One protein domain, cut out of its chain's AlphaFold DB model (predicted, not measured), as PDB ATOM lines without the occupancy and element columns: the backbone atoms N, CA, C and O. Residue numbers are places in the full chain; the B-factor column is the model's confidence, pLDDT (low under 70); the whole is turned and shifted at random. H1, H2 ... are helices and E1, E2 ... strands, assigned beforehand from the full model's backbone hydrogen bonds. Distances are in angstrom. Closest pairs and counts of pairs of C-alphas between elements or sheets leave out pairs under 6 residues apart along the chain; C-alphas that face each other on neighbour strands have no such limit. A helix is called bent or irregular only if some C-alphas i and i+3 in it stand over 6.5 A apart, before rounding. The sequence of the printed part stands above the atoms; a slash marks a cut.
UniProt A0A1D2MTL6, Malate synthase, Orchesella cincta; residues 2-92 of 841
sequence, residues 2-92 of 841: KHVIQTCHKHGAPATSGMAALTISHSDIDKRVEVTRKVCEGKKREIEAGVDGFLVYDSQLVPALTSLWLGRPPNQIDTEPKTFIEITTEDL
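Overview. This is residues 2 to 92 of the 841 residues of the protein "Malate synthase" of Orchesella cincta (UniProt A0A1D2MTL6). One long helix, H2, and a small ribbon of two parallel strands, E1 and E2, run side by side, with the short helix H3 packed on the long one. Helix H1 lies at one end of this body, and the stretch of residues 68 to 88, with no named element, leads back to that end and on to the small helix H4, farthest from the mean of the C-alphas. The printed part has 91 residues, with four named helices and two named strands in the order H1, E1, H2, E2, H3, H4, and its class is mostly helix. It is flat, with spans of 46 by 32 by 17 A, and only just loose, close to compact, with a radius of gyration of the C-alphas of 15.0 A.

Along the chain. H1 takes residues 2 to 10, from C-alpha 2 at (27.790, 24.086, 27.357), and is 12.2 A long. E1, residues 16 to 20, is 12.1 A long. H2, residues 29 to 49, is 30.3 A long and begins with C-alpha 29 at (11.679, 6.998, 1.719). E2 follows at residues 53 to 56. H3, residues 59 to 67, is 13.8 A long and irregular, but only just: C-alphas 60 and 63 are 6.8 A apart. H4, residues 89 to 92, ends with C-alpha 92 at (35.174, 17.850, 32.483).

Arrangement. E1 and E2 are parallel neighbours at 21 degrees, with N 17 and O 53 at 2.9 A and N 20 and O 55 at 2.8 A, within hydrogen-bond range. E1, H2 and E2 form a strand-helix-strand unit, two parallel neighbour strands with a helix between them along the chain, and its crossover is right-handed. The closest C-alphas of E1 and H2, those of Ala 20 and Val 39, are 6.7 A apart. H2 touches H3 with residues 36 to 43 alone, at a steep tilt of 51 degrees, the same way; their closest C-alphas, of Cys 40 and Leu 65, are 6.2 A apart. H1 and H2 are close but not clearly touching, with C-alphas of Lys 2 and Ala 49 at 7.2 A. H4 is apart from H1, E1, H2, E2 and H3. In H1 and H2 every O i to N i+4 pair is within hydrogen-bond range, in H3 3 of 5, and H4 is too short for such a pair.

Size, cuts and confidence. The two C-alphas farthest apart, of Ser 27 and Thr 88, are 47.2 A apart. The printed part has no cut. The link from H3 to H4, 21 residues, is long. The mean pLDDT of the printed part is 89.2, and residues 80 to 83 are under 70.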
ATOM      1  N   LYS A   2      28.104  22.851  26.604       88.94
ATOM      2  CA  LYS A   2      27.790  24.086  27.357       88.94
ATOM      3  C   LYS A   2      29.003  24.996  27.637       88.94
ATOM      4  O   LYS A   2      28.923  26.189  27.383       88.94
ATOM      5  N   HIS A   3      30.134  24.422  28.064       91.12
ATOM      6  CA  HIS A   3      31.370  25.181  28.317       91.12
ATOM      7  C   HIS A   3      31.918  25.883  27.064       91.12
ATOM      8  O   HIS A   3      32.339  27.033  27.137       91.12
ATOM      9  N   VAL A   4      31.870  25.211  25.906       92.56
ATOM     10  CA  VAL A   4      32.318  25.771  24.619       92.56
ATOM     11  C   VAL A   4      31.441  26.957  24.229       92.56
ATOM     12  O   VAL A   4      31.974  28.008  23.908       92.56
ATOM     13  N   ILE A   5      30.116  26.813  24.332       92.00
ATOM     14  CA  ILE A   5      29.155  27.881  24.012       92.00
ATOM     15  C   ILE A   5      29.418  29.117  24.876       92.00
ATOM     16  O   ILE A   5      29.702  30.186  24.346       92.00
ATOM     17  N   GLN A   6      29.422  28.953  26.205       90.88
ATOM     18  CA  GLN A   6      29.653  30.059  27.140       90.88
ATOM     19  C   GLN A   6      31.001  30.747  26.906       90.88
ATOM     20  O   GLN A   6      31.081  31.972  26.940       90.88
ATOM     21  N   THR A   7      32.060  29.968  26.670       91.75
ATOM     22  CA  THR A   7      33.402  30.514  26.440       91.75
ATOM     23  C   THR A   7      33.453  31.289  25.127       91.75
ATOM     24  O   THR A   7      33.894  32.434  25.121       91.75
ATOM     25  N   CYS A   8      32.967  30.713  24.026       94.25
ATOM     26  CA  CYS A   8      32.963  31.377  22.725       94.25
ATOM     27  C   CYS A   8      32.132  32.666  22.747       94.25
ATOM     28  O   CYS A   8      32.644  33.718  22.371       94.25
ATOM     29  N   HIS A   9      30.898  32.621  23.259       93.31
ATOM     30  CA  HIS A   9      30.004  33.785  23.303       93.31
ATOM     31  C   HIS A   9      30.543  34.904  24.192       93.31
ATOM     32  O   HIS A   9      30.543  36.062  23.781       93.31
ATOM     33  N   LYS A  10      31.133  34.571  25.351       90.94
ATOM     34  CA  LYS A  10      31.842  35.545  26.204       90.94
ATOM     35  C   LYS A  10      32.961  36.284  25.455       90.94
ATOM     36  O   LYS A  10      33.302  37.409  25.816       90.94
ATOM     37  N   HIS A  11      33.539  35.656  24.435       93.88
ATOM     38  CA  HIS A  11      34.601  36.212  23.603       93.88
ATOM     39  C   HIS A  11      34.115  36.714  22.232       93.88
ATOM     40  O   HIS A  11      34.950  37.025  21.383       93.88
ATOM     41  N   GLY A  12      32.800  36.810  22.002       93.44
ATOM     42  CA  GLY A  12      32.238  37.270  20.728       93.44
ATOM     43  C   GLY A  12      32.511  36.325  19.550       93.44
ATOM     44  O   GLY A  12      32.562  36.767  18.404       93.44
ATOM     45  N   ALA A  13      32.742  35.040  19.822       95.19
ATOM     46  CA  ALA A  13      33.054  34.019  18.827       95.19
ATOM     47  C   ALA A  13      31.897  33.015  18.667       95.19
ATOM     48  O   ALA A  13      31.203  32.727  19.643       95.19
ATOM     49  N   PRO A  14      31.712  32.425  17.471       94.38
ATOM     50  CA  PRO A  14      30.729  31.370  17.269       94.38
ATOM     51  C   PRO A  14      31.161  30.047  17.924       94.38
ATOM     52  O   PRO A  14      32.332  29.664  17.907       94.38
ATOM     53  N   ALA A  15      30.191  29.309  18.451       93.75
ATOM     54  CA  ALA A  15      30.306  27.957  18.971       93.75
ATOM     55  C   ALA A  15      29.588  26.968  18.048       93.75
ATOM     56  O   ALA A  15      28.365  26.989  17.913       93.75
ATOM     57  N   THR A  16      30.335  26.050  17.440       93.12
ATOM     58  CA  THR A  16      29.765  25.000  16.589       93.12
ATOM     59  C   THR A  16      29.611  23.683  17.342       93.12
ATOM     60  O   THR A  16      30.362  23.367  18.269       93.12
ATOM     61  N   SER A  17      28.612  22.895  16.949       89.25
ATOM     62  CA  SER A  17      28.433  21.527  17.435       89.25
ATOM     63  C   SER A  17      29.062  20.486  16.496       89.25
ATOM     64  O   SER A  17      29.520  20.795  15.395       89.25
ATOM     65  N   GLY A  18      29.077  19.228  16.948       86.75
ATOM     66  CA  GLY A  18      29.663  18.104  16.217       86.75
ATOM     67  C   GLY A  18      28.877  17.650  14.979       86.75
ATOM     68  O   GLY A  18      27.791  18.141  14.663       86.75
ATOM     69  N   MET A  19      29.443  16.661  14.288       91.12
ATOM     70  CA  MET A  19      28.927  16.089  13.041       91.12
ATOM     71  C   MET A  19      27.609  15.320  13.226       91.12
ATOM     72  O   MET A  19      27.495  14.462  14.098       91.12
ATOM     73  N   ALA A  20      26.627  15.574  12.359       90.12
ATOM     74  CA  ALA A  20      25.552  14.629  12.065       90.12
ATOM     75  C   ALA A  20      26.033  13.635  10.995       90.12
ATOM     76  O   ALA A  20      26.060  13.959   9.807       90.12
ATOM     77  N   ALA A  21      26.429  12.440  11.436       88.44
ATOM     78  CA  ALA A  21      27.068  11.434  10.585       88.44
ATOM     79  C   ALA A  21      26.087  10.541   9.801       88.44
ATOM     80  O   ALA A  21      26.511   9.791   8.927       88.44
ATOM     81  N   LEU A  22      24.784  10.588  10.099       90.69
ATOM     82  CA  LEU A  22      23.800   9.748   9.412       90.69
ATOM     83  C   LEU A  22      23.667  10.141   7.935       90.69
ATOM     84  O   LEU A  22      23.561  11.320   7.599       90.69
ATOM     85  N   THR A  23      23.636   9.127   7.079       88.25
ATOM     86  CA  THR A  23      23.443   9.232   5.629       88.25
ATOM     87  C   THR A  23      21.991   8.946   5.269       88.25
ATOM     88  O   THR A  23      21.325   8.114   5.895       88.25
ATOM     89  N   ILE A  24      21.476   9.646   4.263       87.00
ATOM     90  CA  ILE A  24      20.129   9.438   3.749       87.00
ATOM     91  C   ILE A  24      20.159   8.362   2.664       87.00
ATOM     92  O   ILE A  24      20.879   8.463   1.672       87.00
ATOM     93  N   SER A  25      19.297   7.354   2.809       80.69
ATOM     94  CA  SER A  25      19.066   6.378   1.745       80.69
ATOM     95  C   SER A  25      18.361   7.026   0.552       80.69
ATOM     96  O   SER A  25      17.289   7.619   0.695       80.69
ATOM     97  N   HIS A  26      18.921   6.865  -0.649       76.00
ATOM     98  CA  HIS A  26      18.276   7.344  -1.870       76.00
ATOM     99  C   HIS A  26      17.039   6.526  -2.254       76.00
ATOM    100  O   HIS A  26      16.093   7.089  -2.797       76.00
ATOM    101  N   SER A  27      17.026   5.230  -1.937       79.56
ATOM    102  CA  SER A  27      15.994   4.280  -2.362       79.56
ATOM    103  C   SER A  27      14.892   4.027  -1.329       79.56
ATOM    104  O   SER A  27      13.887   3.412  -1.666       79.56
ATOM    105  N   ASP A  28      15.065   4.484  -0.086       85.81
ATOM    106  CA  ASP A  28      14.170   4.165   1.032       85.81
ATOM    107  C   ASP A  28      13.614   5.454   1.657       85.81
ATOM    108  O   ASP A  28      14.308   6.172   2.384       85.81
ATOM    109  N   ILE A  29      12.365   5.767   1.307       86.88
ATOM    110  CA  ILE A  29      11.679   6.998   1.719       86.88
ATOM    111  C   ILE A  29      11.409   6.990   3.227       86.88
ATOM    112  O   ILE A  29      11.625   8.009   3.882       86.88
ATOM    113  N   ASP A  30      11.011   5.853   3.796       87.31
ATOM    114  CA  ASP A  30      10.686   5.756   5.220       87.31
ATOM    115  C   ASP A  30      11.939   5.960   6.076       87.31
ATOM    116  O   ASP A  30      11.939   6.784   6.997       87.31
ATOM    117  N   LYS A  31      13.059   5.322   5.704       86.06
ATOM    118  CA  LYS A  31      14.350   5.566   6.369       86.06
ATOM    119  C   LYS A  31      14.817   7.006   6.221       86.06
ATOM    120  O   LYS A  31      15.364   7.569   7.167       86.06
ATOM    121  N   ARG A  32      14.610   7.630   5.058       86.94
ATOM    122  CA  ARG A  32      14.931   9.051   4.851       86.94
ATOM    123  C   ARG A  32      14.162   9.935   5.829       86.94
ATOM    124  O   ARG A  32      14.768  10.813   6.446       86.94
ATOM    125  N   VAL A  33      12.855   9.715   5.974       89.88
ATOM    126  CA  VAL A  33      12.005  10.478   6.902       89.88
ATOM    127  C   VAL A  33      12.459  10.259   8.343       89.88
ATOM    128  O   VAL A  33      12.643  11.227   9.084       89.88
ATOM    129  N   GLU A  34      12.711   9.008   8.731       91.38
ATOM    130  CA  GLU A  34      13.170   8.659  10.075       91.38
ATOM    131  C   GLU A  34      14.513   9.319  10.422       91.38
ATOM    132  O   GLU A  34      14.627   9.985  11.457       91.38
ATOM    133  N   VAL A  35      15.517   9.177   9.549       91.88
ATOM    134  CA  VAL A  35      16.852   9.765   9.729       91.88
ATOM    135  C   VAL A  35      16.754  11.283   9.809       91.88
ATOM    136  O   VAL A  35      17.296  11.880  10.740       91.88
ATOM    137  N   THR A  36      16.012  11.913   8.894       93.19
ATOM    138  CA  THR A  36      15.838  13.372   8.877       93.19
ATOM    139  C   THR A  36      15.223  13.863  10.184       93.19
ATOM    140  O   THR A  36      15.763  14.782  10.805       93.19
ATOM    141  N   ARG A  37      14.149  13.217  10.657       94.19
ATOM    142  CA  ARG A  37      13.502  13.549  11.935       94.19
ATOM    143  C   ARG A  37      14.481  13.418  13.102       94.19
ATOM    144  O   ARG A  37      14.626  14.356  13.883       94.19
ATOM    145  N   LYS A  38      15.188  12.289  13.197       93.00
ATOM    146  CA  LYS A  38      16.142  12.007  14.281       93.00
ATOM    147  C   LYS A  38      17.280  13.029  14.327       93.00
ATOM    148  O   LYS A  38      17.631  13.510  15.405       93.00
ATOM    149  N   VAL A  39      17.845  13.385  13.170       94.00
ATOM    150  CA  VAL A  39      18.901  14.406  13.086       94.00
ATOM    151  C   VAL A  39      18.344  15.777  13.474       94.00
ATOM    152  O   VAL A  39      18.960  16.464  14.289       94.00
ATOM    153  N   CYS A  40      17.162  16.157  12.976       94.44
ATOM    154  CA  CYS A  40      16.535  17.437  13.314       94.44
ATOM    155  C   CYS A  40      16.237  17.568  14.814       94.44
ATOM    156  O   CYS A  40      16.512  18.612  15.397       94.44
ATOM    157  N   GLU A  41      15.738  16.519  15.472       94.06
ATOM    158  CA  GLU A  41      15.503  16.509  16.926       94.06
ATOM    159  C   GLU A  41      16.799  16.671  17.733       94.06
ATOM    160  O   GLU A  41      16.826  17.357  18.758       94.06
ATOM    161  N   GLY A  42      17.892  16.050  17.280       92.38
ATOM    162  CA  GLY A  42      19.218  16.242  17.866       92.38
ATOM    163  C   GLY A  42      19.697  17.684  17.715       92.38
ATOM    164  O   GLY A  42      20.006  18.341  18.708       92.38
ATOM    165  N   LYS A  43      19.689  18.200  16.483       93.31
ATOM    166  CA  LYS A  43      20.172  19.551  16.172       93.31
ATOM    167  C   LYS A  43      19.308  20.645  16.787       93.31
ATOM    168  O   LYS A  43      19.851  21.633  17.264       93.31
ATOM    169  N   LYS A  44      17.995  20.445  16.907       93.12
ATOM    170  CA  LYS A  44      17.106  21.367  17.625       93.12
ATOM    171  C   LYS A  44      17.528  21.552  19.084       93.12
ATOM    172  O   LYS A  44      17.596  22.689  19.540       93.12
ATOM    173  N   ARG A  45      17.879  20.470  19.790       91.06
ATOM    174  CA  ARG A  45      18.373  20.550  21.178       91.06
ATOM    175  C   ARG A  45      19.693  21.311  21.285       91.06
ATOM    176  O   ARG A  45      19.899  22.047  22.243       91.06
ATOM    177  N   GLU A  46      20.585  21.151  20.311       92.12
ATOM    178  CA  GLU A  46      21.849  21.896  20.266       92.12
ATOM    179  C   GLU A  46      21.615  23.389  19.995       92.12
ATOM    180  O   GLU A  46      22.190  24.232  20.682       92.12
ATOM    181  N   ILE A  47      20.723  23.728  19.054       91.88
ATOM    182  CA  ILE A  47      20.309  25.116  18.792       91.88
ATOM    183  C   ILE A  47      19.712  25.727  20.063       91.88
ATOM    184  O   ILE A  47      20.080  26.833  20.444       91.88
ATOM    185  N   GLU A  48      18.827  25.006  20.753       89.75
ATOM    186  CA  GLU A  48      18.227  25.453  22.016       89.75
ATOM    187  C   GLU A  48      19.254  25.653  23.138       89.75
ATOM    188  O   GLU A  48      19.024  26.487  24.016       89.75
ATOM    189  N   ALA A  49      20.374  24.925  23.095       88.94
ATOM    190  CA  ALA A  49      21.495  25.093  24.012       88.94
ATOM    191  C   ALA A  49      22.383  26.309  23.686       88.94
ATOM    192  O   ALA A  49      23.159  26.710  24.551       88.94
ATOM    193  N   GLY A  50      22.266  26.888  22.484       90.94
ATOM    194  CA  GLY A  50      22.970  28.110  22.083       90.94
ATOM    195  C   GLY A  50      24.079  27.926  21.045       90.94
ATOM    196  O   GLY A  50      24.924  28.799  20.926       90.94
ATOM    197  N   VAL A  51      24.136  26.814  20.301       92.94
ATOM    198  CA  VAL A  51      25.142  26.682  19.224       92.94
ATOM    199  C   VAL A  51      24.838  27.644  18.074       92.94
ATOM    200  O   VAL A  51      23.677  27.902  17.779       92.94
ATOM    201  N   ASP A  52      25.868  28.131  17.393       93.81
ATOM    202  CA  ASP A  52      25.766  29.041  16.241       93.81
ATOM    203  C   ASP A  52      25.734  28.301  14.900       93.81
ATOM    204  O   ASP A  52      25.475  28.884  13.853       93.81
ATOM    205  N   GLY A  53      26.014  26.999  14.925       92.56
ATOM    206  CA  GLY A  53      26.033  26.148  13.748       92.56
ATOM    207  C   GLY A  53      26.427  24.718  14.090       92.56
ATOM    208  O   GLY A  53      26.780  24.395  15.226       92.56
ATOM    209  N   PHE A  54      26.361  23.840  13.096       91.00
ATOM    210  CA  PHE A  54      26.665  22.421  13.253       91.00
ATOM    211  C   PHE A  54      27.144  21.805  11.941       91.00
ATOM    212  O   PHE A  54      26.874  22.318  10.857       91.00
ATOM    213  N   LEU A  55      27.856  20.688  12.057       91.88
ATOM    214  CA  LEU A  55      28.384  19.930  10.927       91.88
ATOM    215  C   LEU A  55      27.379  18.865  10.477       91.88
ATOM    216  O   LEU A  55      26.728  18.218  11.303       91.88
ATOM    217  N   VAL A  56      27.279  18.654   9.167       91.44
ATOM    218  CA  VAL A  56      26.479  17.588   8.560       91.44
ATOM    219  C   VAL A  56      27.264  16.954   7.422       91.44
ATOM    220  O   VAL A  56      27.960  17.656   6.689       91.44
ATOM    221  N   TYR A  57      27.180  15.631   7.305       90.81
ATOM    222  CA  TYR A  57      27.868  14.912   6.239       90.81
ATOM    223  C   TYR A  57      27.033  14.858   4.958       90.81
ATOM    224  O   TYR A  57      27.528  15.176   3.880       90.81
ATOM    225  N   ASP A  58      25.760  14.474   5.072       90.69
ATOM    226  CA  ASP A  58      24.867  14.342   3.921       90.69
ATOM    227  C   ASP A  58      24.207  15.684   3.579       90.69
ATOM    228  O   ASP A  58      23.432  16.237   4.365       90.69
ATOM    229  N   SER A  59      24.488  16.207   2.385       91.25
ATOM    230  CA  SER A  59      23.954  17.489   1.919       91.25
ATOM    231  C   SER A  59      22.427  17.502   1.801       91.25
ATOM    232  O   SER A  59      21.817  18.565   1.913       91.25
ATOM    233  N   GLN A  60      21.774  16.343   1.658       90.69
ATOM    234  CA  GLN A  60      20.312  16.255   1.597       90.69
ATOM    235  C   GLN A  60      19.634  16.605   2.930       90.69
ATOM    236  O   GLN A  60      18.446  16.925   2.944       90.69
ATOM    237  N   LEU A  61      20.363  16.571   4.048       91.75
ATOM    238  CA  LEU A  61      19.856  17.022   5.346       91.75
ATOM    239  C   LEU A  61      19.862  18.554   5.471       91.75
ATOM    240  O   LEU A  61      19.153  19.090   6.325       91.75
ATOM    241  N   VAL A  62      20.630  19.269   4.637       92.69
ATOM    242  CA  VAL A  62      20.810  20.726   4.743       92.69
ATOM    243  C   VAL A  62      19.478  21.479   4.686       92.69
ATOM    244  O   VAL A  62      19.246  22.263   5.600       92.69
ATOM    245  N   PRO A  63      18.552  21.243   3.732       92.81
ATOM    246  CA  PRO A  63      17.283  21.977   3.697       92.81
ATOM    247  C   PRO A  63      16.451  21.824   4.978       92.81
ATOM    248  O   PRO A  63      15.961  22.813   5.527       92.81
ATOM    249  N   ALA A  64      16.336  20.596   5.497       92.25
ATOM    250  CA  ALA A  64      15.592  20.318   6.725       92.25
ATOM    251  C   ALA A  64      16.243  20.998   7.938       92.25
ATOM    252  O   ALA A  64      15.555  21.598   8.762       92.25
ATOM    253  N   LEU A  65      17.572  20.976   8.023       92.25
ATOM    254  CA  LEU A  65      18.307  21.606   9.113       92.25
ATOM    255  C   LEU A  65      18.313  23.136   9.033       92.25
ATOM    256  O   LEU A  65      18.196  23.793  10.064       92.25
ATOM    257  N   THR A  66      18.371  23.713   7.833       91.75
ATOM    258  CA  THR A  66      18.225  25.158   7.610       91.75
ATOM    259  C   THR A  66      16.841  25.639   8.038       91.75
ATOM    260  O   THR A  66      16.717  26.721   8.605       91.75
ATOM    261  N   SER A  67      15.796  24.820   7.860       92.81
ATOM    262  CA  SER A  67      14.444  25.176   8.311       92.81
ATOM    263  C   SER A  67      14.342  25.385   9.831       92.81
ATOM    264  O   SER A  67      13.515  26.174  10.284       92.81
ATOM    265  N   LEU A  68      15.229  24.763  10.625       92.19
ATOM    266  CA  LEU A  68      15.288  24.958  12.082       92.19
ATOM    267  C   LEU A  68      15.730  26.378  12.482       92.19
ATOM    268  O   LEU A  68      15.510  26.787  13.628       92.19
ATOM    269  N   TRP A  69      16.338  27.112  11.546       88.38
ATOM    270  CA  TRP A  69      16.806  28.489  11.705       88.38
ATOM    271  C   TRP A  69      15.798  29.545  11.242       88.38
ATOM    272  O   TRP A  69      16.019  30.732  11.470       88.38
ATOM    273  N   LEU A  70      14.672  29.153  10.636       88.25
ATOM    274  CA  LEU A  70      13.639  30.108  10.231       88.25
ATOM    275  C   LEU A  70      13.102  30.868  11.454       88.25
ATOM    276  O   LEU A  70      12.667  30.268  12.437       88.25
ATOM    277  N   GLY A  71      13.151  32.202  11.392       85.19
ATOM    278  CA  GLY A  71      12.737  33.084  12.489       85.19
ATOM    279  C   GLY A  71      13.757  33.234  13.626       85.19
ATOM    280  O   GLY A  71      13.438  33.856  14.637       85.19
ATOM    281  N   ARG A  72      14.972  32.687  13.482       87.94
ATOM    282  CA  ARG A  72      16.092  32.869  14.421       87.94
ATOM    283  C   ARG A  72      17.099  33.898  13.886       87.94
ATOM    284  O   ARG A  72      17.139  34.130  12.677       87.94
ATOM    285  N   PRO A  73      17.920  34.515  14.756       88.75
ATOM    286  CA  PRO A  73      19.027  35.357  14.308       88.75
ATOM    287  C   PRO A  73      20.075  34.549  13.511       88.75
ATOM    288  O   PRO A  73      20.134  33.325  13.654       88.75
ATOM    289  N   PRO A  74      20.927  35.210  12.698       88.44
ATOM    290  CA  PRO A  74      21.971  34.546  11.903       88.44
ATOM    291  C   PRO A  74      22.984  33.737  12.727       88.44
ATOM    292  O   PRO A  74      23.624  32.831  12.203       88.44
ATOM    293  N   ASN A  75      23.154  34.101  13.996       92.06
ATOM    294  CA  ASN A  75      23.920  33.394  15.016       92.06
ATOM    295  C   ASN A  75      23.319  33.727  16.395       92.06
ATOM    296  O   ASN A  75      22.432  34.573  16.494       92.06
ATOM    297  N   GLN A  76      23.785  33.059  17.446       92.00
ATOM    298  CA  GLN A  76      23.312  33.220  18.817       92.00
ATOM    299  C   GLN A  76      24.351  33.879  19.746       92.00
ATOM    300  O   GLN A  76      24.131  33.876  20.953       92.00
ATOM    301  N   ILE A  77      25.420  34.492  19.214       92.88
ATOM    302  CA  ILE A  77      26.534  35.079  19.990       92.88
ATOM    303  C   ILE A  77      26.054  36.153  20.976       92.88
ATOM    304  O   ILE A  77      26.462  36.149  22.135       92.88
ATOM    305  N   ASP A  78      25.162  37.039  20.525       87.56
ATOM    306  CA  ASP A  78      24.606  38.133  21.338       87.56
ATOM    307  C   ASP A  78      23.404  37.693  22.193       87.56
ATOM    308  O   ASP A  78      22.757  38.507  22.854       87.56
ATOM    309  N   THR A  79      23.062  36.403  22.166       80.06
ATOM    310  CA  THR A  79      21.947  35.875  22.952       80.06
ATOM    311  C   THR A  79      22.455  35.556  24.344       80.06
ATOM    312  O   THR A  79      23.404  34.787  24.496       80.06
ATOM    313  N   GLU A  80      21.803  36.084  25.379       67.00
ATOM    314  CA  GLU A  80      22.138  35.667  26.736       67.00
ATOM    315  C   GLU A  80      21.956  34.145  26.867       67.00
ATOM    316  O   GLU A  80      20.888  33.611  26.530       67.00
ATOM    317  N   PRO A  81      22.980  33.409  27.337       64.44
ATOM    318  CA  PRO A  81      22.852  31.979  27.528       64.44
ATOM    319  C   PRO A  81      21.734  31.724  28.539       64.44
ATOM    320  O   PRO A  81      21.818  32.140  29.692       64.44
ATOM    321  N   LYS A  82      20.698  30.985  28.119       62.41
ATOM    322  CA  LYS A  82      19.498  30.703  28.935       62.41
ATOM    323  C   LYS A  82      19.808  30.133  30.323       62.41
ATOM    324  O   LYS A  82      18.978  30.210  31.218       62.41
ATOM    325  N   THR A  83      20.974  29.506  30.481       61.06
ATOM    326  CA  THR A  83      21.499  29.044  31.769       61.06
ATOM    327  C   THR A  83      23.012  29.241  31.810       61.06
ATOM    328  O   THR A  83      23.766  28.542  31.125       61.06
ATOM    329  N   PHE A  84      23.467  30.176  32.644       70.62
ATOM    330  CA  PHE A  84      24.855  30.190  33.085       70.62
ATOM    331  C   PHE A  84      25.040  29.040  34.077       70.62
ATOM    332  O   PHE A  84      24.404  28.990  35.126       70.62
ATOM    333  N   ILE A  85      25.856  28.073  33.686       82.81
ATOM    334  CA  ILE A  85      26.201  26.900  34.488       82.81
ATOM    335  C   ILE A  85      27.690  27.003  34.729       82.81
ATOM    336  O   ILE A  85      28.453  27.023  33.762       82.81
ATOM    337  N   GLU A  86      28.079  27.079  35.994       87.50
ATOM    338  CA  GLU A  86      29.473  26.948  36.389       87.50
ATOM    339  C   GLU A  86      29.911  25.507  36.104       87.50
ATOM    340  O   GLU A  86      29.303  24.558  36.592       87.50
ATOM    341  N   ILE A  87      30.900  25.352  35.223       91.69
ATOM    342  CA  ILE A  87      31.440  24.052  34.816       91.69
ATOM    343  C   ILE A  87      32.846  23.963  35.386       91.69
ATOM    344  O   ILE A  87      33.712  24.768  35.034       91.69
ATOM    345  N   THR A  88      33.050  22.998  36.273       93.62
ATOM    346  CA  THR A  88      34.310  22.787  36.986       93.62
ATOM    347  C   THR A  88      35.269  21.904  36.185       93.62
ATOM    348  O   THR A  88      34.904  21.299  35.173       93.62
ATOM    349  N   THR A  89      36.524  21.811  36.632       94.69
ATOM    350  CA  THR A  89      37.497  20.887  36.020       94.69
ATOM    351  C   THR A  89      37.081  19.437  36.273       94.69
ATOM    352  O   THR A  89      37.211  18.582  35.399       94.69
ATOM    353  N   GLU A  90      36.518  19.178  37.448       95.50
ATOM    354  CA  GLU A  90      35.985  17.895  37.880       95.50
ATOM    355  C   GLU A  90      34.846  17.431  36.965       95.50
ATOM    356  O   GLU A  90      34.826  16.267  36.566       95.50
ATOM    357  N   ASP A  91      33.956  18.339  36.546       93.62
ATOM    358  CA  ASP A  91      32.886  18.022  35.590       93.62
ATOM    359  C   ASP A  91      33.434  17.572  34.226       93.62
ATOM    360  O   ASP A  91      32.870  16.679  33.593       93.62
ATOM    361  N   LEU A  92      34.536  18.178  33.766       94.50
ATOM    362  CA  LEU A  92      35.174  17.850  32.483       94.50
ATOM    363  C   LEU A  92      35.973  16.540  32.532       94.50
ATOM    364  O   LEU A  92      36.111  15.876  31.505       94.50
TER     365      LEU A  92